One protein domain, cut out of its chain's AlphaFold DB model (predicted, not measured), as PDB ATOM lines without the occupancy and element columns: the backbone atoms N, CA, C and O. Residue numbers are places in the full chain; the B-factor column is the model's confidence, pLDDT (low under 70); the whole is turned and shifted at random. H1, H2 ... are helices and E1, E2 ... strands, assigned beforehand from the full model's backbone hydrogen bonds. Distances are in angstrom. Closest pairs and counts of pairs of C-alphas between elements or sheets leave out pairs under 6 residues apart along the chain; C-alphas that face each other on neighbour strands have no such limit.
ATOM      1  N   PRO A  25     -45.031  23.904  -7.904       92.81
ATOM      2  CA  PRO A  25     -45.480  25.209  -8.367       92.81
ATOM      3  C   PRO A  25     -45.232  26.274  -7.293       92.81
ATOM      4  O   PRO A  25     -45.400  26.025  -6.100       92.81
ATOM      5  N   LEU A  26     -44.835  27.471  -7.720       92.38
ATOM      6  CA  LEU A  26     -44.771  28.640  -6.854       92.38
ATOM      7  C   LEU A  26     -46.149  29.309  -6.834       92.38
ATOM      8  O   LEU A  26     -46.738  29.548  -7.888       92.38
ATOM      9  N   TYR A  27     -46.671  29.571  -5.636       91.56
ATOM     10  CA  TYR A  27     -48.006  30.138  -5.479       91.56
ATOM     11  C   TYR A  27     -48.049  31.593  -5.955       91.56
ATOM     12  O   TYR A  27     -47.363  32.455  -5.404       91.56
ATOM     13  N   ILE A  28     -48.899  31.851  -6.949       93.00
ATOM     14  CA  ILE A  28     -49.172  33.191  -7.469       93.00
ATOM     15  C   ILE A  28     -50.295  33.806  -6.642       93.00
ATOM     16  O   ILE A  28     -51.377  33.232  -6.509       93.00
ATOM     17  N   LEU A  29     -50.037  34.984  -6.082       92.44
ATOM     18  CA  LEU A  29     -51.001  35.708  -5.275       92.44
ATOM     19  C   LEU A  29     -52.215  36.120  -6.122       92.44
ATOM     20  O   LEU A  29     -52.049  36.581  -7.256       92.44
ATOM     21  N   PRO A  30     -53.439  36.015  -5.582       90.00
ATOM     22  CA  PRO A  30     -54.633  36.472  -6.279       90.00
ATOM     23  C   PRO A  30     -54.596  37.993  -6.476       90.00
ATOM     24  O   PRO A  30     -53.981  38.723  -5.694       90.00
ATOM     25  N   ASP A  31     -55.274  38.471  -7.521       90.06
ATOM     26  CA  ASP A  31     -55.331  39.888  -7.902       90.06
ATOM     27  C   ASP A  31     -53.949  40.532  -8.122       90.06
ATOM     28  O   ASP A  31     -53.771  41.724  -7.856       90.06
ATOM     29  N   SER A  32     -52.959  39.752  -8.570       93.56
ATOM     30  CA  SER A  32     -51.587  40.225  -8.795       93.56
ATOM     31  C   SER A  32     -51.239  40.505 -10.259       93.56
ATOM     32  O   SER A  32     -50.134  40.969 -10.515       93.56
ATOM     33  N   SER A  33     -52.158  40.268 -11.203       92.62
ATOM     34  CA  SER A  33     -51.898  40.467 -12.634       92.62
ATOM     35  C   SER A  33     -51.608  41.934 -12.969       92.62
ATOM     36  O   SER A  33     -52.273  42.858 -12.479       92.62
ATOM     37  N   HIS A  34     -50.594  42.146 -13.812       92.88
ATOM     38  CA  HIS A  34     -50.265  43.463 -14.355       92.88
ATOM     39  C   HIS A  34     -51.182  43.806 -15.534       92.88
ATOM     40  O   HIS A  34     -51.612  44.954 -15.664       92.88
ATOM     41  N   ARG A  35     -51.512  42.808 -16.367       87.56
ATOM     42  CA  ARG A  35     -52.236  42.974 -17.638       87.56
ATOM     43  C   ARG A  35     -53.659  43.486 -17.454       87.56
ATOM     44  O   ARG A  35     -54.102  44.352 -18.202       87.56
ATOM     45  N   ASP A  36     -54.370  42.978 -16.454       89.69
ATOM     46  CA  ASP A  36     -55.728  43.428 -16.136       89.69
ATOM     47  C   ASP A  36     -55.747  44.629 -15.164       89.69
ATOM     48  O   ASP A  36     -56.815  45.113 -14.770       89.69
ATOM     49  N   GLY A  37     -54.564  45.095 -14.745       89.31
ATOM     50  CA  GLY A  37     -54.361  46.161 -13.774       89.31
ATOM     51  C   GLY A  37     -54.721  45.802 -12.328       89.31
ATOM     52  O   GLY A  37     -54.724  46.701 -11.483       89.31
ATOM     53  N   ALA A  38     -55.035  44.539 -12.007       90.81
ATOM     54  CA  ALA A  38     -55.410  44.106 -10.660       90.81
ATOM     55  C   ALA A  38     -54.348  44.452  -9.625       90.81
ATOM     56  O   ALA A  38     -54.698  44.904  -8.530       90.81
ATOM     57  N   LEU A  39     -53.069  44.305  -9.980       89.12
ATOM     58  CA  LEU A  39     -51.957  44.612  -9.087       89.12
ATOM     59  C   LEU A  39     -52.018  46.045  -8.542       89.12
ATOM     60  O   LEU A  39     -51.675  46.279  -7.383       89.12
ATOM     61  N   TYR A  40     -52.481  46.983  -9.369       85.25
ATOM     62  CA  TYR A  40     -52.485  48.418  -9.084       85.25
ATOM     63  C   TYR A  40     -53.798  48.923  -8.488       85.25
ATOM     64  O   TYR A  40     -53.861  50.055  -8.008       85.25
ATOM     65  N   ARG A  41     -54.862  48.114  -8.527       85.12
ATOM     66  CA  ARG A  41     -56.135  48.478  -7.906       85.12
ATOM     67  C   ARG A  41     -55.988  48.451  -6.387       85.12
ATOM     68  O   ARG A  41     -55.571  47.437  -5.817       85.12
ATOM     69  N   ASP A  42     -56.398  49.546  -5.746       69.50
ATOM     70  CA  ASP A  42     -56.521  49.614  -4.291       69.50
ATOM     71  C   ASP A  42     -57.575  48.594  -3.851       69.50
ATOM     72  O   ASP A  42     -58.778  48.739  -4.072       69.50
ATOM     73  N   THR A  43     -57.075  47.480  -3.340       66.00
ATOM     74  CA  THR A  43     -57.836  46.301  -2.940       66.00
ATOM     75  C   THR A  43     -57.556  46.072  -1.461       66.00
ATOM     76  O   THR A  43     -56.510  46.464  -0.947       66.00
ATOM     77  N   TYR A  44     -58.478  45.424  -0.747       66.12
ATOM     78  CA  TYR A  44     -58.327  45.124   0.687       66.12
ATOM     79  C   TYR A  44     -57.178  44.139   1.008       66.12
ATOM     80  O   TYR A  44     -57.027  43.728   2.154       66.12
ATOM     81  N   SER A  45     -56.372  43.757   0.016       77.25
ATOM     82  CA  SER A  45     -55.267  42.813   0.140       77.25
ATOM     83  C   SER A  45     -54.066  43.457   0.841       77.25
ATOM     84  O   SER A  45     -53.358  44.273   0.252       77.25
ATOM     85  N   GLU A  46     -53.822  43.071   2.096       81.88
ATOM     86  CA  GLU A  46     -52.741  43.612   2.940       81.88
ATOM     87  C   GLU A  46     -51.352  43.444   2.303       81.88
ATOM     88  O   GLU A  46     -50.574  44.397   2.279       81.88
ATOM     89  N   TRP A  47     -51.104  42.312   1.632       85.75
ATOM     90  CA  TRP A  47     -49.816  42.020   0.991       85.75
ATOM     91  C   TRP A  47     -49.381  43.079  -0.037       85.75
ATOM     92  O   TRP A  47     -48.193  43.362  -0.177       85.75
ATOM     93  N   LYS A  48     -50.322  43.717  -0.751       86.69
ATOM     94  CA  LYS A  48     -49.989  44.765  -1.736       86.69
ATOM     95  C   LYS A  48     -49.389  46.000  -1.067       86.69
ATOM     96  O   LYS A  48     -48.549  46.678  -1.660       86.69
ATOM     97  N   LYS A  49     -49.812  46.282   0.170       84.75
ATOM     98  CA  LYS A  49     -49.279  47.370   0.996       84.75
ATOM     99  C   LYS A  49     -47.922  46.984   1.565       84.75
ATOM    100  O   LYS A  49     -46.997  47.783   1.462       84.75
ATOM    101  N   ASP A  50     -47.794  45.760   2.069       84.56
ATOM    102  CA  ASP A  50     -46.548  45.259   2.659       84.56
ATOM    103  C   ASP A  50     -45.394  45.244   1.647       84.56
ATOM    104  O   ASP A  50     -44.264  45.602   1.979       84.56
ATOM    105  N   PHE A  51     -45.690  44.914   0.386       84.44
ATOM    106  CA  PHE A  51     -44.710  44.909  -0.704       84.44
ATOM    107  C   PHE A  51     -44.718  46.179  -1.568       84.44
ATOM    108  O   PHE A  51     -44.009  46.228  -2.568       84.44
ATOM    109  N   PHE A  52     -45.475  47.220  -1.205       83.81
ATOM    110  CA  PHE A  52     -45.481  48.513  -1.907       83.81
ATOM    111  C   PHE A  52     -45.662  48.391  -3.436       83.81
ATOM    112  O   PHE A  52     -45.000  49.083  -4.214       83.81
ATOM    113  N   THR A  53     -46.566  47.518  -3.893       83.38
ATOM    114  CA  THR A  53     -46.675  47.114  -5.313       83.38
ATOM    115  C   THR A  53     -47.037  48.256  -6.270       83.38
ATOM    116  O   THR A  53     -46.714  48.207  -7.461       83.38
ATOM    117  N   VAL A  54     -47.674  49.308  -5.744       85.81
ATOM    118  CA  VAL A  54     -48.033  50.533  -6.476       85.81
ATOM    119  C   VAL A  54     -46.800  51.377  -6.813       85.81
ATOM    120  O   VAL A  54     -46.787  52.055  -7.839       85.81
ATOM    121  N   ASP A  55     -45.748  51.344  -5.987       89.31
ATOM    122  CA  ASP A  55     -44.507  52.059  -6.282       89.31
ATOM    123  C   ASP A  55     -43.659  51.245  -7.265       89.31
ATOM    124  O   ASP A  55     -43.265  50.101  -7.008       89.31
ATOM    125  N   ARG A  56     -43.419  51.848  -8.429       91.88
ATOM    126  CA  ARG A  56     -42.770  51.227  -9.590       91.88
ATOM    127  C   ARG A  56     -41.327  51.671  -9.775       91.88
ATOM    128  O   ARG A  56     -40.713  51.369 -10.793       91.88
ATOM    129  N   ARG A  57     -40.793  52.452  -8.836       94.94
ATOM    130  CA  ARG A  57     -39.392  52.867  -8.896       94.94
ATOM    131  C   ARG A  57     -38.499  51.655  -8.667       94.94
ATOM    132  O   ARG A  57     -38.828  50.758  -7.892       94.94
ATOM    133  N   GLU A  58     -37.357  51.661  -9.334       95.56
ATOM    134  CA  GLU A  58     -36.271  50.741  -9.026       95.56
ATOM    135  C   GLU A  58     -35.665  51.072  -7.655       95.56
ATOM    136  O   GLU A  58     -35.731  52.217  -7.187       95.56
ATOM    137  N   THR A  59     -35.066  50.069  -7.015       93.38
ATOM    138  CA  THR A  59     -34.287  50.255  -5.794       93.38
ATOM    139  C   THR A  59     -33.213  51.335  -5.976       93.38
ATOM    140  O   THR A  59     -32.469  51.396  -6.963       93.38
ATOM    141  N   ARG A  60     -33.152  52.231  -4.995       91.00
ATOM    142  CA  ARG A  60     -32.179  53.323  -4.894       91.00
ATOM    143  C   ARG A  60     -30.906  52.887  -4.190       91.00
ATOM    144  O   ARG A  60     -29.918  53.614  -4.206       91.00
ATOM    145  N   VAL A  61     -30.947  51.732  -3.537       87.75
ATOM    146  CA  VAL A  61     -29.777  51.130  -2.919       87.75
ATOM    147  C   VAL A  61     -28.906  50.559  -4.032       87.75
ATOM    148  O   VAL A  61     -29.282  49.611  -4.721       87.75
ATOM    149  N   GLU A  62     -27.751  51.182  -4.219       87.81
ATOM    150  CA  GLU A  62     -26.725  50.701  -5.136       87.81
ATOM    151  C   GLU A  62     -26.076  49.409  -4.620       87.81
ATOM    152  O   GLU A  62     -26.157  49.089  -3.430       87.81
ATOM    153  N   ALA A  63     -25.405  48.681  -5.515       83.25
ATOM    154  CA  ALA A  63     -24.587  47.526  -5.151       83.25
ATOM    155  C   ALA A  63     -23.611  47.874  -4.015       83.25
ATOM    156  O   ALA A  63     -23.129  49.009  -3.939       83.25
ATOM    157  N   MET A  64     -23.244  46.889  -3.184       80.81
ATOM    158  CA  MET A  64     -22.380  47.116  -2.013       80.81
ATOM    159  C   MET A  64     -21.134  47.943  -2.355       80.81
ATOM    160  O   MET A  64     -20.794  48.858  -1.614       80.81
ATOM    161  N   ILE A  65     -20.482  47.665  -3.487       79.62
ATOM    162  CA  ILE A  65     -19.265  48.367  -3.920       79.62
ATOM    163  C   ILE A  65     -19.435  49.886  -4.100       79.62
ATOM    164  O   ILE A  65     -18.461  50.628  -3.991       79.62
ATOM    165  N   PHE A  66     -20.657  50.354  -4.357       76.88
ATOM    166  CA  PHE A  66     -20.990  51.764  -4.574       76.88
ATOM    167  C   PHE A  66     -21.771  52.381  -3.406       76.88
ATOM    168  O   PHE A  66     -22.154  53.549  -3.471       76.88
ATOM    169  N   SER A  67     -22.017  51.619  -2.339       72.75
ATOM    170  CA  SER A  67     -22.824  52.044  -1.196       72.75
ATOM    171  C   SER A  67     -22.002  52.044   0.093       72.75
ATOM    172  O   SER A  67     -21.056  51.272   0.255       72.75
ATOM    173  N   ASN A  68     -22.370  52.903   1.045       69.12
ATOM    174  CA  ASN A  68     -21.791  52.824   2.382       69.12
ATOM    175  C   ASN A  68     -22.326  51.572   3.098       69.12
ATOM    176  O   ASN A  68     -23.529  51.311   3.021       69.12
ATOM    177  N   PRO A  69     -21.485  50.823   3.837       68.69
ATOM    178  CA  PRO A  69     -21.942  49.655   4.574       68.69
ATOM    179  C   PRO A  69     -23.030  50.043   5.577       68.69
ATOM    180  O   PRO A  69     -22.785  50.818   6.500       68.69
ATOM    181  N   ARG A  85     -16.395  45.577  12.297       77.06
ATOM    182  CA  ARG A  85     -17.091  44.406  11.752       77.06
ATOM    183  C   ARG A  85     -18.359  44.824  11.024       77.06
ATOM    184  O   ARG A  85     -19.052  45.728  11.478       77.06
ATOM    185  N   HIS A  86     -18.712  44.099   9.968       80.50
ATOM    186  CA  HIS A  86     -20.043  44.159   9.367       80.50
ATOM    187  C   HIS A  86     -20.901  42.988   9.846       80.50
ATOM    188  O   HIS A  86     -20.407  41.867  10.006       80.50
ATOM    189  N   SER A  87     -22.186  43.237  10.088       79.94
ATOM    190  CA  SER A  87     -23.132  42.158  10.386       79.94
ATOM    191  C   SER A  87     -23.463  41.359   9.127       79.94
ATOM    192  O   SER A  87     -23.572  41.915   8.036       79.94
ATOM    193  N   THR A  88     -23.635  40.047   9.279       87.00
ATOM    194  CA  THR A  88     -24.223  39.210   8.227       87.00
ATOM    195  C   THR A  88     -25.738  39.327   8.249       87.00
ATOM    196  O   THR A  88     -26.317  39.501   9.321       87.00
ATOM    197  N   HIS A  89     -26.378  39.108   7.105       87.44
ATOM    198  CA  HIS A  89     -27.833  39.145   6.983       87.44
ATOM    199  C   HIS A  89     -28.391  37.868   6.411       87.44
ATOM    200  O   HIS A  89     -27.711  37.113   5.713       87.44
ATOM    201  N   ARG A  90     -29.679  37.671   6.673       92.06
ATOM    202  CA  ARG A  90     -30.439  36.684   5.938       92.06
ATOM    203  C   ARG A  90     -30.688  37.204   4.520       92.06
ATOM    204  O   ARG A  90     -31.162  38.325   4.347       92.06
ATOM    205  N   MET A  91     -30.335  36.415   3.509       93.31
ATOM    206  CA  MET A  91     -30.453  36.790   2.096       93.31
ATOM    207  C   MET A  91     -31.088  35.676   1.269       93.31
ATOM    208  O   MET A  91     -30.940  34.491   1.588       93.31
ATOM    209  N   LEU A  92     -31.772  36.058   0.192       94.44
ATOM    210  CA  LEU A  92     -32.287  35.137  -0.814       94.44
ATOM    211  C   LEU A  92     -31.297  35.084  -1.976       94.44
ATOM    212  O   LEU A  92     -31.158  36.042  -2.730       94.44
ATOM    213  N   GLN A  93     -30.612  33.954  -2.130       93.06
ATOM    214  CA  GLN A  93     -29.742  33.728  -3.280       93.06
ATOM    215  C   GLN A  93     -30.533  33.024  -4.376       93.06
ATOM    216  O   GLN A  93     -30.881  31.852  -4.218       93.06
ATOM    217  N   ILE A  94     -30.757  33.698  -5.500       94.12
ATOM    218  CA  ILE A  94     -31.259  33.066  -6.724       94.12
ATOM    219  C   ILE A  94     -30.052  32.509  -7.489       94.12
ATOM    220  O   ILE A  94     -29.084  33.220  -7.743       94.12
ATOM    221  N   PHE A  95     -30.072  31.215  -7.799       91.88
ATOM    222  CA  PHE A  95     -28.994  30.520  -8.517       91.88
ATOM    223  C   PHE A  95     -29.253  30.448 -10.015       91.88
ATOM    224  O   PHE A  95     -28.311  30.466 -10.800       91.88
ATOM    225  N   SER A  96     -30.516  30.311 -10.414       93.50
ATOM    226  CA  SER A  96     -30.877  30.191 -11.823       93.50
ATOM    227  C   SER A  96     -32.351  30.482 -12.049       93.50
ATOM    228  O   SER A  96     -33.193  30.016 -11.273       93.50
ATOM    229  N   LEU A  97     -32.638  31.124 -13.176       96.62
ATOM    230  CA  LEU A  97     -33.951  31.172 -13.806       96.62
ATOM    231  C   LEU A  97     -33.863  30.383 -15.110       96.62
ATOM    232  O   LEU A  97     -32.977  30.634 -15.925       96.62
ATOM    233  N   LYS A  98     -34.731  29.389 -15.278       96.56
ATOM    234  CA  LYS A  98     -34.719  28.493 -16.437       96.56
ATOM    235  C   LYS A  98     -36.088  28.502 -17.097       96.56
ATOM    236  O   LYS A  98     -37.083  28.244 -16.425       96.56
ATOM    237  N   VAL A  99     -36.131  28.723 -18.405       96.94
ATOM    238  CA  VAL A  99     -37.354  28.605 -19.205       96.94
ATOM    239  C   VAL A  99     -37.798  27.143 -19.174       96.94
ATOM    240  O   VAL A  99     -37.169  26.279 -19.777       96.94
ATOM    241  N   ALA A 100     -38.834  26.832 -18.406       95.69
ATOM    242  CA  ALA A 100     -39.273  25.461 -18.174       95.69
ATOM    243  C   ALA A 100     -40.220  24.974 -19.271       95.69
ATOM    244  O   ALA A 100     -40.166  23.806 -19.656       95.69
ATOM    245  N   LYS A 101     -41.064  25.876 -19.776       94.31
ATOM    246  CA  LYS A 101     -42.048  25.598 -20.820       94.31
ATOM    247  C   LYS A 101     -42.292  26.853 -21.655       94.31
ATOM    248  O   LYS A 101     -42.364  27.945 -21.098       94.31
ATOM    249  N   ILE A 102     -42.446  26.658 -22.957       92.75
ATOM    250  CA  ILE A 102     -42.923  27.630 -23.953       92.75
ATOM    251  C   ILE A 102     -43.977  26.928 -24.830       92.75
ATOM    252  O   ILE A 102     -44.136  25.706 -24.697       92.75
ATOM    253  N   PRO A 103     -44.712  27.637 -25.705       87.75
ATOM    254  CA  PRO A 103     -45.654  26.995 -26.618       87.75
ATOM    255  C   PRO A 103     -44.944  25.947 -27.492       87.75
ATOM    256  O   PRO A 103     -43.844  26.195 -27.988       87.75
ATOM    257  N   ILE A 104     -45.555  24.765 -27.641       71.12
ATOM    258  CA  ILE A 104     -44.919  23.545 -28.187       71.12
ATOM    259  C   ILE A 104     -44.332  23.770 -29.588       71.12
ATOM    260  O   ILE A 104     -43.253  23.259 -29.887       71.12
ATOM    261  N   ASP A 105     -44.992  24.583 -30.411       74.06
ATOM    262  CA  ASP A 105     -44.600  24.815 -31.806       74.06
ATOM    263  C   ASP A 105     -43.608  25.971 -31.989       74.06
ATOM    264  O   ASP A 105     -43.165  26.242 -33.105       74.06
ATOM    265  N   ALA A 106     -43.223  26.659 -30.911       74.06
ATOM    266  CA  ALA A 106     -42.433  27.881 -31.024       74.06
ATOM    267  C   ALA A 106     -40.940  27.623 -31.298       74.06
ATOM    268  O   ALA A 106     -40.289  28.414 -31.973       74.06
ATOM    269  N   GLY A 107     -40.372  26.519 -30.793       86.44
ATOM    270  CA  GLY A 107     -38.937  26.219 -30.898       86.44
ATOM    271  C   GLY A 107     -38.061  27.238 -30.153       86.44
ATOM    272  O   GLY A 107     -37.650  26.986 -29.020       86.44
ATOM    273  N   LYS A 108     -37.794  28.387 -30.784       93.31
ATOM    274  CA  LYS A 108     -37.144  29.558 -30.180       93.31
ATOM    275  C   LYS A 108     -38.120  30.724 -30.122       93.31
ATOM    276  O   LYS A 108     -38.825  30.985 -31.088       93.31
ATOM    277  N   VAL A 109     -38.101  31.450 -29.014       95.25
ATOM    278  CA  VAL A 109     -38.943  32.626 -28.784       95.25
ATOM    279  C   VAL A 109     -38.095  33.834 -28.424       95.25
ATOM    280  O   VAL A 109     -37.042  33.701 -27.800       95.25
ATOM    281  N   GLU A 110     -38.574  35.013 -28.801       96.69
ATOM    282  CA  GLU A 110     -38.052  36.295 -28.341       96.69
ATOM    283  C   GLU A 110     -38.724  36.649 -27.009       96.69
ATOM    284  O   GLU A 110     -39.927  36.890 -26.958       96.69
ATOM    285  N   LEU A 111     -37.963  36.635 -25.919       97.38
ATOM    286  CA  LEU A 111     -38.449  36.865 -24.562       97.38
ATOM    287  C   LEU A 111     -38.026  38.254 -24.074       97.38
ATOM    288  O   LEU A 111     -36.858  38.626 -24.177       97.38
ATOM    289  N   TYR A 112     -38.961  38.994 -23.487       98.12
ATOM    290  CA  TYR A 112     -38.704  40.280 -22.840       98.12
ATOM    291  C   TYR A 112     -39.550  40.440 -21.571       98.12
ATOM    292  O   TYR A 112     -40.342  39.560 -21.225       98.12
ATOM    293  N   GLY A 113     -39.368  41.554 -20.865       97.75
ATOM    294  CA  GLY A 113     -40.060  41.858 -19.618       97.75
ATOM    295  C   GLY A 113     -39.121  41.778 -18.422       97.75
ATOM    296  O   GLY A 113     -37.899  41.889 -18.564       97.75
ATOM    297  N   TYR A 114     -39.676  41.607 -17.227       98.25
ATOM    298  CA  TYR A 114     -38.874  41.634 -16.009       98.25
ATOM    299  C   TYR A 114     -39.308  40.618 -14.952       98.25
ATOM    300  O   TYR A 114     -40.448  40.160 -14.894       98.25
ATOM    301  N   ILE A 115     -38.352  40.312 -14.076       98.44
ATOM    302  CA  ILE A 115     -38.550  39.619 -12.804       98.44
ATOM    303  C   ILE A 115     -37.807  40.445 -11.758       98.44
ATOM    304  O   ILE A 115     -36.602  40.663 -11.886       98.44
ATOM    305  N   ALA A 116     -38.497  40.898 -10.721       97.94
ATOM    306  CA  ALA A 116     -37.944  41.729  -9.665       97.94
ATOM    307  C   ALA A 116     -38.229  41.136  -8.285       97.94
ATOM    308  O   ALA A 116     -39.299  40.588  -8.029       97.94
ATOM    309  N   ALA A 117     -37.267  41.283  -7.381       97.19
ATOM    310  CA  ALA A 117     -37.474  41.017  -5.968       97.19
ATOM    311  C   ALA A 117     -37.871  42.312  -5.252       97.19
ATOM    312  O   ALA A 117     -37.263  43.361  -5.472       97.19
ATOM    313  N   ARG A 118     -38.858  42.220  -4.364       95.06
ATOM    314  CA  ARG A 118     -39.221  43.265  -3.404       95.06
ATOM    315  C   ARG A 118     -38.953  42.727  -2.013       95.06
ATOM    316  O   ARG A 118     -39.541  41.723  -1.603       95.06
ATOM    317  N   ASP A 119     -38.034  43.374  -1.310       93.19
ATOM    318  CA  ASP A 119     -37.547  42.887  -0.030       93.19
ATOM    319  C   ASP A 119     -37.623  43.910   1.100       93.19
ATOM    320  O   ASP A 119     -37.972  45.073   0.923       93.19
ATOM    321  N   VAL A 120     -37.277  43.433   2.295       89.19
ATOM    322  CA  VAL A 120     -37.337  44.192   3.545       89.19
ATOM    323  C   VAL A 120     -36.325  45.335   3.634       89.19
ATOM    324  O   VAL A 120     -36.443  46.158   4.537       89.19
ATOM    325  N   LEU A 121     -35.306  45.373   2.764       88.50
ATOM    326  CA  LEU A 121     -34.320  46.454   2.789       88.50
ATOM    327  C   LEU A 121     -34.898  47.711   2.149       88.50
ATOM    328  O   LEU A 121     -34.832  48.795   2.721       88.50
ATOM    329  N   GLU A 122     -35.455  47.551   0.954       89.19
ATOM    330  CA  GLU A 122     -36.181  48.596   0.258       89.19
ATOM    331  C   GLU A 122     -37.206  47.908  -0.655       89.19
ATOM    332  O   GLU A 122     -36.795  47.295  -1.645       89.19
ATOM    333  N   PRO A 123     -38.518  48.003  -0.365       87.38
ATOM    334  CA  PRO A 123     -39.572  47.260  -1.068       87.38
ATOM    335  C   PRO A 123     -39.914  47.861  -2.446       87.38
ATOM    336  O   PRO A 123     -41.054  47.825  -2.905       87.38
ATOM    337  N   LEU A 124     -38.912  48.439  -3.107       94.00
ATOM    338  CA  LEU A 124     -38.925  48.866  -4.500       94.00
ATOM    339  C   LEU A 124     -38.438  47.721  -5.399       94.00
ATOM    340  O   LEU A 124     -37.977  46.687  -4.915       94.00
ATOM    341  N   LEU A 125     -38.531  47.897  -6.716       96.06
ATOM    342  CA  LEU A 125     -38.133  46.862  -7.669       96.06
ATOM    343  C   LEU A 125     -36.608  46.682  -7.658       96.06
ATOM    344  O   LEU A 125     -35.874  47.567  -8.089       96.06
ATOM    345  N   ASN A 126     -36.120  45.535  -7.187       96.88
ATOM    346  CA  ASN A 126     -34.752  45.080  -7.438       96.88
ATOM    347  C   ASN A 126     -34.790  44.063  -8.586       96.88
ATOM    348  O   ASN A 126     -35.085  42.884  -8.368       96.88
ATOM    349  N   TYR A 127     -34.565  44.530  -9.814       97.56
ATOM    350  CA  TYR A 127     -34.679  43.704 -11.015       97.56
ATOM    351  C   TYR A 127     -33.643  42.585 -11.031       97.56
ATOM    352  O   TYR A 127     -32.457  42.837 -11.162       97.56
ATOM    353  N   VAL A 128     -34.095  41.339 -10.964       96.50
ATOM    354  CA  VAL A 128     -33.260  40.154 -11.199       96.50
ATOM    355  C   VAL A 128     -33.061  39.952 -12.701       96.50
ATOM    356  O   VAL A 128     -31.968  39.602 -13.138       96.50
ATOM    357  N   VAL A 129     -34.116  40.199 -13.476       97.25
ATOM    358  CA  VAL A 129     -34.142  40.221 -14.941       97.25
ATOM    359  C   VAL A 129     -34.875  41.488 -15.357       97.25
ATOM    360  O   VAL A 129     -35.918  41.798 -14.784       97.25
ATOM    361  N   ASN A 130     -34.346  42.204 -16.344       97.31
ATOM    362  CA  ASN A 130     -35.005  43.344 -16.970       97.31
ATOM    363  C   ASN A 130     -34.549  43.422 -18.430       97.31
ATOM    364  O   ASN A 130     -33.406  43.785 -18.705       97.31
ATOM    365  N   VAL A 131     -35.414  42.994 -19.344       97.25
ATOM    366  CA  VAL A 131     -35.134  42.872 -20.776       97.25
ATOM    367  C   VAL A 131     -36.134  43.733 -21.538       97.25
ATOM    368  O   VAL A 131     -37.345  43.576 -21.380       97.25
ATOM    369  N   SER A 132     -35.622  44.638 -22.372       96.31
ATOM    370  CA  SER A 132     -36.457  45.501 -23.209       96.31
ATOM    371  C   SER A 132     -37.124  44.705 -24.331       96.31
ATOM    372  O   SER A 132     -36.536  43.782 -24.887       96.31
ATOM    373  N   ARG A 133     -38.332  45.114 -24.726       95.62
ATOM    374  CA  ARG A 133     -39.016  44.588 -25.918       95.62
ATOM    375  C   ARG A 133     -38.270  44.902 -27.223       95.62
ATOM    376  O   ARG A 133     -38.407  44.173 -28.210       95.62
ATOM    377  N   ASP A 134     -37.507  45.994 -27.232       96.00
ATOM    378  CA  ASP A 134     -36.735  46.443 -28.396       96.00
ATOM    379  C   ASP A 134     -35.495  45.576 -28.642       96.00
ATOM    380  O   ASP A 134     -35.065  45.437 -29.785       96.00
ATOM    381  N   ASP A 135     -34.959  44.964 -27.584       95.50
ATOM    382  CA  ASP A 135     -33.799  44.066 -27.621       95.50
ATOM    383  C   ASP A 135     -34.104  42.785 -26.817       95.50
ATOM    384  O   ASP A 135     -33.588  42.593 -25.709       95.50
ATOM    385  N   PRO A 136     -35.030  41.938 -27.312       96.56
ATOM    386  CA  PRO A 136     -35.454  40.739 -26.607       96.56
ATOM    387  C   PRO A 136     -34.367  39.660 -26.661       96.56
ATOM    388  O   PRO A 136     -33.590  39.560 -27.612       96.56
ATOM    389  N   ILE A 137     -34.354  38.772 -25.667       95.69
ATOM    390  CA  ILE A 137     -33.443  37.624 -25.669       95.69
ATOM    391  C   ILE A 137     -34.068  36.446 -26.416       95.69
ATOM    392  O   ILE A 137     -35.222  36.089 -26.193       95.69
ATOM    393  N   ILE A 138     -33.293  35.792 -27.279       96.12
ATOM    394  CA  ILE A 138     -33.744  34.584 -27.978       96.12
ATOM    395  C   ILE A 138     -33.483  33.370 -27.087       96.12
ATOM    396  O   ILE A 138     -32.333  33.071 -26.756       96.12
ATOM    397  N   VAL A 139     -34.540  32.644 -26.731       95.81
ATOM    398  CA  VAL A 139     -34.475  31.484 -25.833       95.81
ATOM    399  C   VAL A 139     -35.276  30.302 -26.373       95.81
ATOM    400  O   VAL A 139     -36.245  30.462 -27.106       95.81
ATOM    401  N   GLU A 140     -34.882  29.098 -25.979       95.38
ATOM    402  CA  GLU A 140     -35.634  27.852 -26.173       95.38
ATOM    403  C   GLU A 140     -35.969  27.202 -24.824       95.38
ATOM    404  O   GLU A 140     -35.424  27.581 -23.779       95.38
ATOM    405  N   GLN A 141     -36.845  26.196 -24.822       94.31
ATOM    406  CA  GLN A 141     -37.144  25.437 -23.609       94.31
ATOM    407  C   GLN A 141     -35.864  24.836 -23.006       94.31
ATOM    408  O   GLN A 141     -35.085  24.170 -23.680       94.31
ATOM    409  N   GLY A 142     -35.654  25.055 -21.710       93.75
ATOM    410  CA  GLY A 142     -34.453  24.661 -20.977       93.75
ATOM    411  C   GLY A 142     -33.374  25.743 -20.900       93.75
ATOM    412  O   GLY A 142     -32.429  25.575 -20.126       93.75
ATOM    413  N   SER A 143     -33.515  26.855 -21.629       94.81
ATOM    414  CA  SER A 143     -32.553  27.964 -21.591       94.81
ATOM    415  C   SER A 143     -32.486  28.613 -20.212       94.81
ATOM    416  O   SER A 143     -33.505  28.777 -19.537       94.81
ATOM    417  N   LEU A 144     -31.281  29.017 -19.809       93.94
ATOM    418  CA  LEU A 144     -31.073  29.861 -18.636       93.94
ATOM    419  C   LEU A 144     -31.226  31.332 -19.015       93.94
ATOM    420  O   LEU A 144     -30.745  31.756 -20.064       93.94
ATOM    421  N   ILE A 145     -31.861  32.102 -18.136       94.06
ATOM    422  CA  ILE A 145     -31.983  33.552 -18.264       94.06
ATOM    423  C   ILE A 145     -30.872  34.186 -17.428       94.06
ATOM    424  O   ILE A 145     -30.728  33.874 -16.242       94.06
ATOM    425  N   ASN A 146     -30.081  35.058 -18.052       91.06
ATOM    426  CA  ASN A 146     -29.048  35.820 -17.357       91.06
ATOM    427  C   ASN A 146     -29.694  36.742 -16.312       91.06
ATOM    428  O   ASN A 146     -30.714  37.373 -16.578       91.06
ATOM    429  N   MET A 147     -29.085  36.824 -15.129       91.88
ATOM    430  CA  MET A 147     -29.598  37.604 -14.002       91.88
ATOM    431  C   MET A 147     -28.600  38.690 -13.619       91.88
ATOM    432  O   MET A 147     -27.401  38.424 -13.555       91.88
ATOM    433  N   ALA A 148     -29.097  39.885 -13.320       89.19
ATOM    434  CA  ALA A 148     -28.276  41.025 -12.932       89.19
ATOM    435  C   ALA A 148     -28.980  41.885 -11.865       89.19
ATOM    436  O   ALA A 148     -29.297  43.043 -12.134       89.19
ATOM    437  N   PRO A 149     -29.239  41.339 -10.657       91.88
ATOM    438  CA  PRO A 149     -29.780  42.134  -9.562       91.88
ATOM    439  C   PRO A 149     -28.864  43.312  -9.241       91.88
ATOM    440  O   PRO A 149     -27.650  43.145  -9.116       91.88
ATOM    441  N   LYS A 150     -29.459  44.496  -9.068       91.88
ATOM    442  CA  LYS A 150     -28.728  45.731  -8.752       91.88
ATOM    443  C   LYS A 150     -27.980  45.633  -7.421       91.88
ATOM    444  O   LYS A 150     -26.911  46.212  -7.260       91.88
ATOM    445  N   ARG A 151     -28.543  44.875  -6.479       91.62
ATOM    446  CA  ARG A 151     -27.978  44.595  -5.154       91.62
ATOM    447  C   ARG A 151     -28.426  43.230  -4.644       91.62
ATOM    448  O   ARG A 151     -29.364  42.627  -5.176       91.62
ATOM    449  N   GLY A 152     -27.827  42.774  -3.551       91.38
ATOM    450  CA  GLY A 152     -28.274  41.582  -2.846       91.38
ATOM    451  C   GLY A 152     -29.727  41.681  -2.370       91.38
ATOM    452  O   GLY A 152     -30.202  42.755  -1.999       91.38
ATOM    453  N   ILE A 153     -30.431  40.546  -2.364       94.44
ATOM    454  CA  ILE A 153     -31.830  40.448  -1.926       94.44
ATOM    455  C   ILE A 153     -31.845  40.081  -0.440       94.44
ATOM    456  O   ILE A 153     -31.476  38.958  -0.072       94.44
ATOM    457  N   ARG A 154     -32.240  41.017   0.429       92.44
ATOM    458  CA  ARG A 154     -32.427  40.719   1.856       92.44
ATOM    459  C   ARG A 154     -33.652  39.842   2.025       92.44
ATOM    460  O   ARG A 154     -34.654  40.020   1.358       92.44
ATOM    461  N   PHE A 155     -33.578  38.886   2.931       92.62
ATOM    462  CA  PHE A 155     -34.671  37.958   3.160       92.62
ATOM    463  C   PHE A 155     -35.089  38.064   4.619       92.62
ATOM    464  O   PHE A 155     -34.350  37.648   5.509       92.62
ATOM    465  N   GLY A 156     -36.239  38.691   4.860       87.75
ATOM    466  CA  GLY A 156     -36.841  38.795   6.186       87.75
ATOM    467  C   GLY A 156     -37.617  37.528   6.525       87.75
ATOM    468  O   GLY A 156     -37.055  36.426   6.524       87.75
ATOM    469  N   ASP A 157     -38.903  37.707   6.812       89.38
ATOM    470  CA  ASP A 157     -39.865  36.608   6.911       89.38
ATOM    471  C   ASP A 157     -40.415  36.230   5.534       89.38
ATOM    472  O   ASP A 157     -40.632  35.052   5.263       89.38
ATOM    473  N   GLU A 158     -40.555  37.210   4.641       92.31
ATOM    474  CA  GLU A 158     -41.062  37.022   3.287       92.31
ATOM    475  C   GLU A 158     -40.299  37.893   2.282       92.31
ATOM    476  O   GLU A 158     -39.653  38.889   2.625       92.31
ATOM    477  N   THR A 159     -40.330  37.494   1.016       94.38
ATOM    478  CA  THR A 159     -39.832  38.284  -0.114       94.38
ATOM    479  C   THR A 159     -40.747  38.047  -1.297       94.38
ATOM    480  O   THR A 159     -40.988  36.894  -1.664       94.38
ATOM    481  N   ALA A 160     -41.247  39.129  -1.887       95.62
ATOM    482  CA  ALA A 160     -42.082  39.043  -3.071       95.62
ATOM    483  C   ALA A 160     -41.207  38.991  -4.326       95.62
ATOM    484  O   ALA A 160     -40.247  39.747  -4.476       95.62
ATOM    485  N   LEU A 161     -41.560  38.085  -5.226       97.00
ATOM    486  CA  LEU A 161     -41.084  38.026  -6.594       97.00
ATOM    487  C   LEU A 161     -42.211  38.506  -7.488       97.00
ATOM    488  O   LEU A 161     -43.237  37.843  -7.611       97.00
ATOM    489  N   GLU A 162     -42.007  39.658  -8.096       97.69
ATOM    490  CA  GLU A 162     -42.927  40.250  -9.051       97.69
ATOM    491  C   GLU A 162     -42.385  40.045 -10.462       97.69
ATOM    492  O   GLU A 162     -41.184  40.187 -10.693       97.69
ATOM    493  N   TYR A 163     -43.252  39.685 -11.398       98.00
ATOM    494  CA  TYR A 163     -42.842  39.362 -12.756       98.00
ATOM    495  C   TYR A 163     -43.922  39.700 -13.780       98.00
ATOM    496  O   TYR A 163     -45.112  39.509 -13.540       98.00
ATOM    497  N   ASP A 164     -43.465  40.159 -14.937       97.38
ATOM    498  CA  ASP A 164     -44.238  40.321 -16.169       97.38
ATOM    499  C   ASP A 164     -43.271  40.007 -17.314       97.38
ATOM    500  O   ASP A 164     -42.486  40.858 -17.738       97.38
ATOM    501  N   MET A 165     -43.240  38.737 -17.719       97.81
ATOM    502  CA  MET A 165     -42.396  38.245 -18.808       97.81
ATOM    503  C   MET A 165     -43.276  37.860 -19.989       97.81
ATOM    504  O   MET A 165     -44.300  37.190 -19.822       97.81
ATOM    505  N   ARG A 166     -42.847  38.223 -21.198       96.94
ATOM    506  CA  ARG A 166     -43.648  38.107 -22.417       96.94
ATOM    507  C   ARG A 166     -42.843  37.576 -23.589       96.94
ATOM    508  O   ARG A 166     -41.655  37.862 -23.723       96.94
ATOM    509  N   ILE A 167     -43.510  36.806 -24.435       96.38
ATOM    510  CA  ILE A 167     -42.988  36.348 -25.715       96.38
ATOM    511  C   ILE A 167     -43.458  37.327 -26.784       96.38
ATOM    512  O   ILE A 167     -44.659  37.508 -26.978       96.38
ATOM    513  N   LYS A 168     -42.502  37.932 -27.482       95.69
ATOM    514  CA  LYS A 168     -42.760  38.820 -28.609       95.69
ATOM    515  C   LYS A 168     -43.256  38.007 -29.803       95.69
ATOM    516  O   LYS A 168     -42.594  37.058 -30.223       95.69
ATOM    517  N   THR A 169     -44.422  38.365 -30.330       90.50
ATOM    518  CA  THR A 169     -45.065  37.675 -31.466       90.50
ATOM    519  C   THR A 169     -45.457  38.625 -32.588       90.50
ATOM    520  O   THR A 169     -45.593  38.177 -33.726       90.50
ATOM    521  N   GLY A 170     -45.603  39.921 -32.298       82.62
ATOM    522  CA  GLY A 170     -46.035  40.927 -33.267       82.62
ATOM    523  C   GLY A 170     -45.270  42.247 -33.188       82.62
ATOM    524  O   GLY A 170     -44.270  42.397 -32.476       82.62
ATOM    525  N   GLU A 171     -45.751  43.242 -33.932       84.38
ATOM    526  CA  GLU A 171     -45.196  44.599 -33.884       84.38
ATOM    527  C   GLU A 171     -45.605  45.335 -32.602       84.38
ATOM    528  O   GLU A 171     -44.789  46.079 -32.048       84.38
ATOM    529  N   HIS A 172     -46.808  45.074 -32.083       88.88
ATOM    530  CA  HIS A 172     -47.373  45.755 -30.920       88.88
ATOM    531  C   HIS A 172     -47.342  44.899 -29.650       88.88
ATOM    532  O   HIS A 172     -47.413  43.675 -29.695       88.88
ATOM    533  N   GLU A 173     -47.218  45.560 -28.496       89.06
ATOM    534  CA  GLU A 173     -47.135  44.898 -27.187       89.06
ATOM    535  C   GLU A 173     -48.443  44.178 -26.817       89.06
ATOM    536  O   GLU A 173     -48.410  43.145 -26.154       89.06
ATOM    537  N   GLU A 174     -49.596  44.696 -27.256       88.31
ATOM    538  CA  GLU A 174     -50.906  44.072 -27.023       88.31
ATOM    539  C   GLU A 174     -51.067  42.680 -27.652       88.31
ATOM    540  O   GLU A 174     -51.832  41.866 -27.122       88.31
ATOM    541  N   ASP A 175     -50.336  42.411 -28.736       89.44
ATOM    542  CA  ASP A 175     -50.377  41.150 -29.481       89.44
ATOM    543  C   ASP A 175     -49.460  40.082 -28.869       89.44
ATOM    544  O   ASP A 175     -49.527  38.907 -29.243       89.44
ATOM    545  N   ASP A 176     -48.589  40.482 -27.938       94.06
ATOM    546  CA  ASP A 176     -47.582  39.605 -27.363       94.06
ATOM    547  C   ASP A 176     -48.174  38.625 -26.345       94.06
ATOM    548  O   ASP A 176     -49.109  38.902 -25.583       94.06
ATOM    549  N   LEU A 177     -47.570  37.441 -26.307       93.88
ATOM    550  CA  LEU A 177     -47.990  36.357 -25.438       93.88
ATOM    551  C   LEU A 177     -47.430  36.540 -24.026       93.88
ATOM    552  O   LEU A 177     -46.241  36.779 -23.822       93.88
ATOM    553  N   GLN A 178     -48.281  36.350 -23.026       93.88
ATOM    554  CA  GLN A 178     -47.904  36.457 -21.622       93.88
ATOM    555  C   GLN A 178     -47.286  35.142 -21.136       93.88
ATOM    556  O   GLN A 178     -47.992  34.144 -20.978       93.88
ATOM    557  N   LEU A 179     -45.965  35.114 -20.918       95.62
ATOM    558  CA  LEU A 179     -45.274  33.908 -20.452       95.62
ATOM    559  C   LEU A 179     -45.581  33.647 -18.977       95.62
ATOM    560  O   LEU A 179     -46.046  32.563 -18.643       95.62
ATOM    561  N   ILE A 180     -45.293  34.627 -18.116       96.94
ATOM    562  CA  ILE A 180     -45.627  34.630 -16.688       96.94
ATOM    563  C   ILE A 180     -46.009  36.045 -16.265       96.94
ATOM    564  O   ILE A 180     -45.412  37.015 -16.728       96.94
ATOM    565  N   ASP A 181     -46.976  36.152 -15.361       96.75
ATOM    566  CA  ASP A 181     -47.456  37.426 -14.832       96.75
ATOM    567  C   ASP A 181     -47.947  37.273 -13.401       96.75
ATOM    568  O   ASP A 181     -48.616  36.295 -13.062       96.75
ATOM    569  N   GLY A 182     -47.590  38.238 -12.566       96.00
ATOM    570  CA  GLY A 182     -48.115  38.367 -11.222       96.00
ATOM    571  C   GLY A 182     -47.040  38.501 -10.157       96.00
ATOM    572  O   GLY A 182     -45.907  38.918 -10.406       96.00
ATOM    573  N   VAL A 183     -47.432  38.160  -8.932       96.31
ATOM    574  CA  VAL A 183     -46.564  38.213  -7.757       96.31
ATOM    575  C   VAL A 183     -46.634  36.886  -7.025       96.31
ATOM    576  O   VAL A 183     -47.716  36.401  -6.709       96.31
ATOM    577  N   SER A 184     -45.477  36.320  -6.710       95.56
ATOM    578  CA  SER A 184     -45.331  35.182  -5.805       95.56
ATOM    579  C   SER A 184     -44.581  35.607  -4.547       95.56
ATOM    580  O   SER A 184     -43.752  36.512  -4.598       95.56
ATOM    581  N   VAL A 185     -44.810  34.931  -3.423       94.06
ATOM    582  CA  VAL A 185     -44.058  35.169  -2.181       94.06
ATOM    583  C   VAL A 185     -43.242  33.937  -1.837       94.06
ATOM    584  O   VAL A 185     -43.727  32.816  -1.929       94.06
ATOM    585  N   ILE A 186     -41.992  34.156  -1.438       93.94
ATOM    586  CA  ILE A 186     -41.157  33.125  -0.827       93.94
ATOM    587  C   ILE A 186     -41.145  33.383   0.675       93.94
ATOM    588  O   ILE A 186     -40.603  34.398   1.122       93.94
ATOM    589  N   SER A 187     -41.711  32.454   1.447       91.00
ATOM    590  CA  SER A 187     -41.793  32.570   2.905       91.00
ATOM    591  C   SER A 187     -40.684  31.799   3.619       91.00
ATOM    592  O   SER A 187     -40.299  30.692   3.233       91.00
ATOM    593  N   LEU A 188     -40.203  32.348   4.734       86.50
ATOM    594  CA  LEU A 188     -39.247  31.720   5.648       86.50
ATOM    595  C   LEU A 188     -39.697  30.331   6.116       86.50
ATOM    596  O   LEU A 188     -38.846  29.480   6.397       86.50
ATOM    597  N   MET A 189     -41.012  30.111   6.205       83.25
ATOM    598  CA  MET A 189     -41.607  28.841   6.627       83.25
ATOM    599  C   MET A 189     -41.455  27.737   5.573       83.25
ATOM    600  O   MET A 189     -41.386  26.559   5.921       83.25
ATOM    601  N   GLU A 190     -41.356  28.108   4.300       81.44
ATOM    602  CA  GLU A 190     -41.314  27.179   3.166       81.44
ATOM    603  C   GLU A 190     -39.877  26.787   2.801       81.44
ATOM    604  O   GLU A 190     -39.615  25.677   2.331       81.44
ATOM    605  N   VAL A 191     -38.914  27.678   3.059       88.12
ATOM    606  CA  VAL A 191     -37.526  27.504   2.620       88.12
ATOM    607  C   VAL A 191     -36.576  27.246   3.784       88.12
ATOM    608  O   VAL A 191     -36.518  27.973   4.778       88.12
ATOM    609  N   ARG A 192     -35.751  26.204   3.652       87.38
ATOM    610  CA  ARG A 192     -34.729  25.868   4.652       87.38
ATOM    611  C   ARG A 192     -33.427  26.608   4.395       87.38
ATOM    612  O   ARG A 192     -32.993  26.740   3.252       87.38
ATOM    613  N   ASN A 193     -32.763  27.008   5.482       89.06
ATOM    614  CA  ASN A 193     -31.427  27.585   5.402       89.06
ATOM    615  C   ASN A 193     -30.507  26.663   4.610       89.06
ATOM    616  O   ASN A 193     -30.431  25.460   4.859       89.06
ATOM    617  N   SER A 194     -29.769  27.264   3.691       86.12
ATOM    618  CA  SER A 194     -28.688  26.635   2.954       86.12
ATOM    619  C   SER A 194     -29.089  25.489   2.027       86.12
ATOM    620  O   SER A 194     -28.220  24.857   1.426       86.12
ATOM    621  N   ARG A 195     -30.390  25.233   1.865       89.44
ATOM    622  CA  ARG A 195     -30.910  24.198   0.982       89.44
ATOM    623  C   ARG A 195     -31.479  24.846  -0.268       89.44
ATOM    624  O   ARG A 195     -32.427  25.620  -0.184       89.44
ATOM    625  N   VAL A 196     -30.898  24.502  -1.415       90.62
ATOM    626  CA  VAL A 196     -31.454  24.894  -2.710       90.62
ATOM    627  C   VAL A 196     -32.806  24.215  -2.877       90.62
ATOM    628  O   VAL A 196     -32.923  23.001  -2.688       90.62
ATOM    629  N   PHE A 197     -33.804  25.007  -3.233       91.88
ATOM    630  CA  PHE A 197     -35.091  24.539  -3.718       91.88
ATOM    631  C   PHE A 197     -35.251  24.961  -5.177       91.88
ATOM    632  O   PHE A 197     -34.568  25.874  -5.652       91.88
ATOM    633  N   THR A 198     -36.137  24.269  -5.883       94.56
ATOM    634  CA  THR A 198     -36.560  24.641  -7.228       94.56
ATOM    635  C   THR A 198     -38.076  24.648  -7.244       94.56
ATOM    636  O   THR A 198     -38.683  23.650  -6.862       94.56
ATOM    637  N   SER A 199     -38.652  25.760  -7.680       95.25
ATOM    638  CA  SER A 199     -40.095  25.934  -7.823       95.25
ATOM    639  C   SER A 199     -40.411  26.486  -9.205       95.25
ATOM    640  O   SER A 199     -39.556  27.109  -9.837       95.25
ATOM    641  N   ARG A 200     -41.627  26.250  -9.687       96.44
ATOM    642  CA  ARG A 200     -42.068  26.624 -11.029       96.44
ATOM    643  C   ARG A 200     -43.099  27.738 -10.967       96.44
ATOM    644  O   ARG A 200     -44.181  27.544 -10.431       96.44
ATOM    645  N   ILE A 201     -42.784  28.876 -11.571       96.44
ATOM    646  CA  ILE A 201     -43.759  29.928 -11.851       96.44
ATOM    647  C   ILE A 201     -44.490  29.512 -13.123       96.44
ATOM    648  O   ILE A 201     -43.875  29.419 -14.187       96.44
ATOM    649  N   ILE A 202     -45.773  29.195 -12.992       94.88
ATOM    650  CA  ILE A 202     -46.630  28.774 -14.101       94.88
ATOM    651  C   ILE A 202     -47.399  29.999 -14.567       94.88
ATOM    652  O   ILE A 202     -48.095  30.614 -13.769       94.88
ATOM    653  N   GLY A 203     -47.273  30.345 -15.839       93.06
ATOM    654  CA  GLY A 203     -48.113  31.356 -16.459       93.06
ATOM    655  C   GLY A 203     -48.879  30.769 -17.627       93.06
ATOM    656  O   GLY A 203     -48.849  29.559 -17.865       93.06
ATOM    657  N   ASP A 204     -49.557  31.645 -18.353       91.06
ATOM    658  CA  ASP A 204     -50.434  31.250 -19.446       91.06
ATOM    659  C   ASP A 204     -49.627  30.584 -20.569       91.06
ATOM    660  O   ASP A 204     -49.742  29.391 -20.856       91.06
ATOM    661  N   CYS A 205     -48.702  31.323 -21.176       91.75
ATOM    662  CA  CYS A 205     -47.997  30.841 -22.362       91.75
ATOM    663  C   CYS A 205     -46.741  30.022 -22.034       91.75
ATOM    664  O   CYS A 205     -45.972  29.688 -22.935       91.75
ATOM    665  N   GLY A 206     -46.491  29.687 -20.764       93.69
ATOM    666  CA  GLY A 206     -45.330  28.892 -20.390       93.69
ATOM    667  C   GLY A 206     -45.013  28.892 -18.903       93.69
ATOM    668  O   GLY A 206     -45.881  29.032 -18.049       93.69
ATOM    669  N   ALA A 207     -43.750  28.630 -18.580       96.19
ATOM    670  CA  ALA A 207     -43.312  28.547 -17.194       96.19
ATOM    671  C   ALA A 207     -41.821  28.845 -17.044       96.19
ATOM    672  O   ALA A 207     -41.017  28.516 -17.920       96.19
ATOM    673  N   ILE A 208     -41.447  29.388 -15.887       97.56
ATOM    674  CA  ILE A 208     -40.055  29.605 -15.485       97.56
ATOM    675  C   ILE A 208     -39.791  28.843 -14.184       97.56
ATOM    676  O   ILE A 208     -40.469  29.044 -13.180       97.56
ATOM    677  N   ASP A 209     -38.776  27.980 -14.189       97.62
ATOM    678  CA  ASP A 209     -38.255  27.364 -12.971       97.62
ATOM    679  C   ASP A 209     -37.286  28.346 -12.297       97.62
ATOM    680  O   ASP A 209     -36.265  28.730 -12.879       97.62
ATOM    681  N   ILE A 210     -37.557  28.692 -11.042       96.69
ATOM    682  CA  ILE A 210     -36.632  29.410 -10.169       96.69
ATOM    683  C   ILE A 210     -35.916  28.420  -9.260       96.69
ATOM    684  O   ILE A 210     -36.536  27.584  -8.608       96.69
ATOM    685  N   SER A 211     -34.589  28.513  -9.194       94.56
ATOM    686  CA  SER A 211     -33.815  27.850  -8.146       94.56
ATOM    687  C   SER A 211     -33.197  28.868  -7.214       94.56
ATOM    688  O   SER A 211     -32.387  29.681  -7.655       94.56
ATOM    689  N   ALA A 212     -33.508  28.777  -5.928       93.94
ATOM    690  CA  ALA A 212     -33.011  29.706  -4.927       93.94
ATOM    691  C   ALA A 212     -32.672  28.993  -3.610       93.94
ATOM    692  O   ALA A 212     -32.962  27.810  -3.428       93.94
ATOM    693  N   ALA A 213     -32.010  29.697  -2.696       92.31
ATOM    694  CA  ALA A 213     -31.843  29.258  -1.318       92.31
ATOM    695  C   ALA A 213     -31.864  30.444  -0.360       92.31
ATOM    696  O   ALA A 213     -31.338  31.520  -0.651       92.31
ATOM    697  N   ARG A 214     -32.388  30.186   0.836       92.62
ATOM    698  CA  ARG A 214     -32.218  31.061   1.989       92.62
ATOM    699  C   ARG A 214     -30.800  30.945   2.540       92.62
ATOM    700  O   ARG A 214     -30.293  29.835   2.720       92.62
ATOM    701  N   MET A 215     -30.192  32.077   2.866       91.00
ATOM    702  CA  MET A 215     -28.858  32.172   3.453       91.00
ATOM    703  C   MET A 215     -28.937  32.941   4.769       91.00
ATOM    704  O   MET A 215     -29.046  34.152   4.714       91.00
ATOM    705  N   ASP A 216     -28.883  32.296   5.940       89.81
ATOM    706  CA  ASP A 216     -29.116  32.996   7.229       89.81
ATOM    707  C   ASP A 216     -27.975  33.926   7.683       89.81
ATOM    708  O   ASP A 216     -28.186  34.807   8.514       89.81
ATOM    709  N   SER A 217     -26.764  33.740   7.163       88.12
ATOM    710  CA  SER A 217     -25.582  34.530   7.536       88.12
ATOM    711  C   SER A 217     -24.757  34.865   6.297       88.12
ATOM    712  O   SER A 217     -23.588  34.502   6.190       88.12
TER     713      SER A 217
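This is residues 25 to 69 and 85 to 217 of the 262 residues of an uncharacterized protein of Digitaria exilis (UniProt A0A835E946). Two twisted sheets lie face to face as a sandwich: a branched sheet of E2 to E6 and a smaller sheet in the order E1 E8 E7, while the short helix H1 only grazes the larger one. The printed part has 178 residues, with H1 and then E1 to E8 along the chain; neighbour strands are antiparallel in both sheets. The class is mostly strand, though under half of the residues are in named elements. The whole is compact, radius of gyration of the C-alphas 16.2 A, and only just elongated, spanning 54 by 36 by 32 A.

Find C-alpha 108 at (-37.144, 29.558, -30.180); from there E2 runs 30.2 A to residue 118, bending by 50 degrees at residue 112. Its sheet also holds E3, residues 126 to 131, E4, 137 to 140, E5, 158 to 168, 32.0 A long, and E6, 177 to 187. The other sheet has E1, residues 89 to 101, 34.0 A long, E7, 197 to 202, and E8, 207 to 217, ending at (-25.582, 34.530, 7.536). H1 is residues 46 to 50.

On one side of E2 look for E3, N 115 to O 129 at 2.9 A, and E4, N 109 to O 139 at 2.8 A. On the other side is E5, N 114 to O 164 at 3.0 A; E5 and E6 form a hairpin, N 161 to O 184 at 2.8 A. E8 is the inner strand between E1, N 93 to O 213 at 2.9 A, and E7, N 199 to O 210 at 2.9 A. The facing parts of the sheets are 10.3 A centre to centre; the closest C-alphas of E6 and E8, Ile 180 and Ala 207, are 6.5 A apart. H1, its O i to N i+4 pair within hydrogen-bond range, grazes the branched sheet with residues 47 to 50.

The farthest C-alphas, Arg 85 and Asp 105, are 55.1 A apart. Residues 70 to 84 are cut out, leaving 10.1 A between C-alphas 69 and 85. The link E4 to E5 is long. Residues 42 to 44 and 68 to 69 have pLDDT under 70.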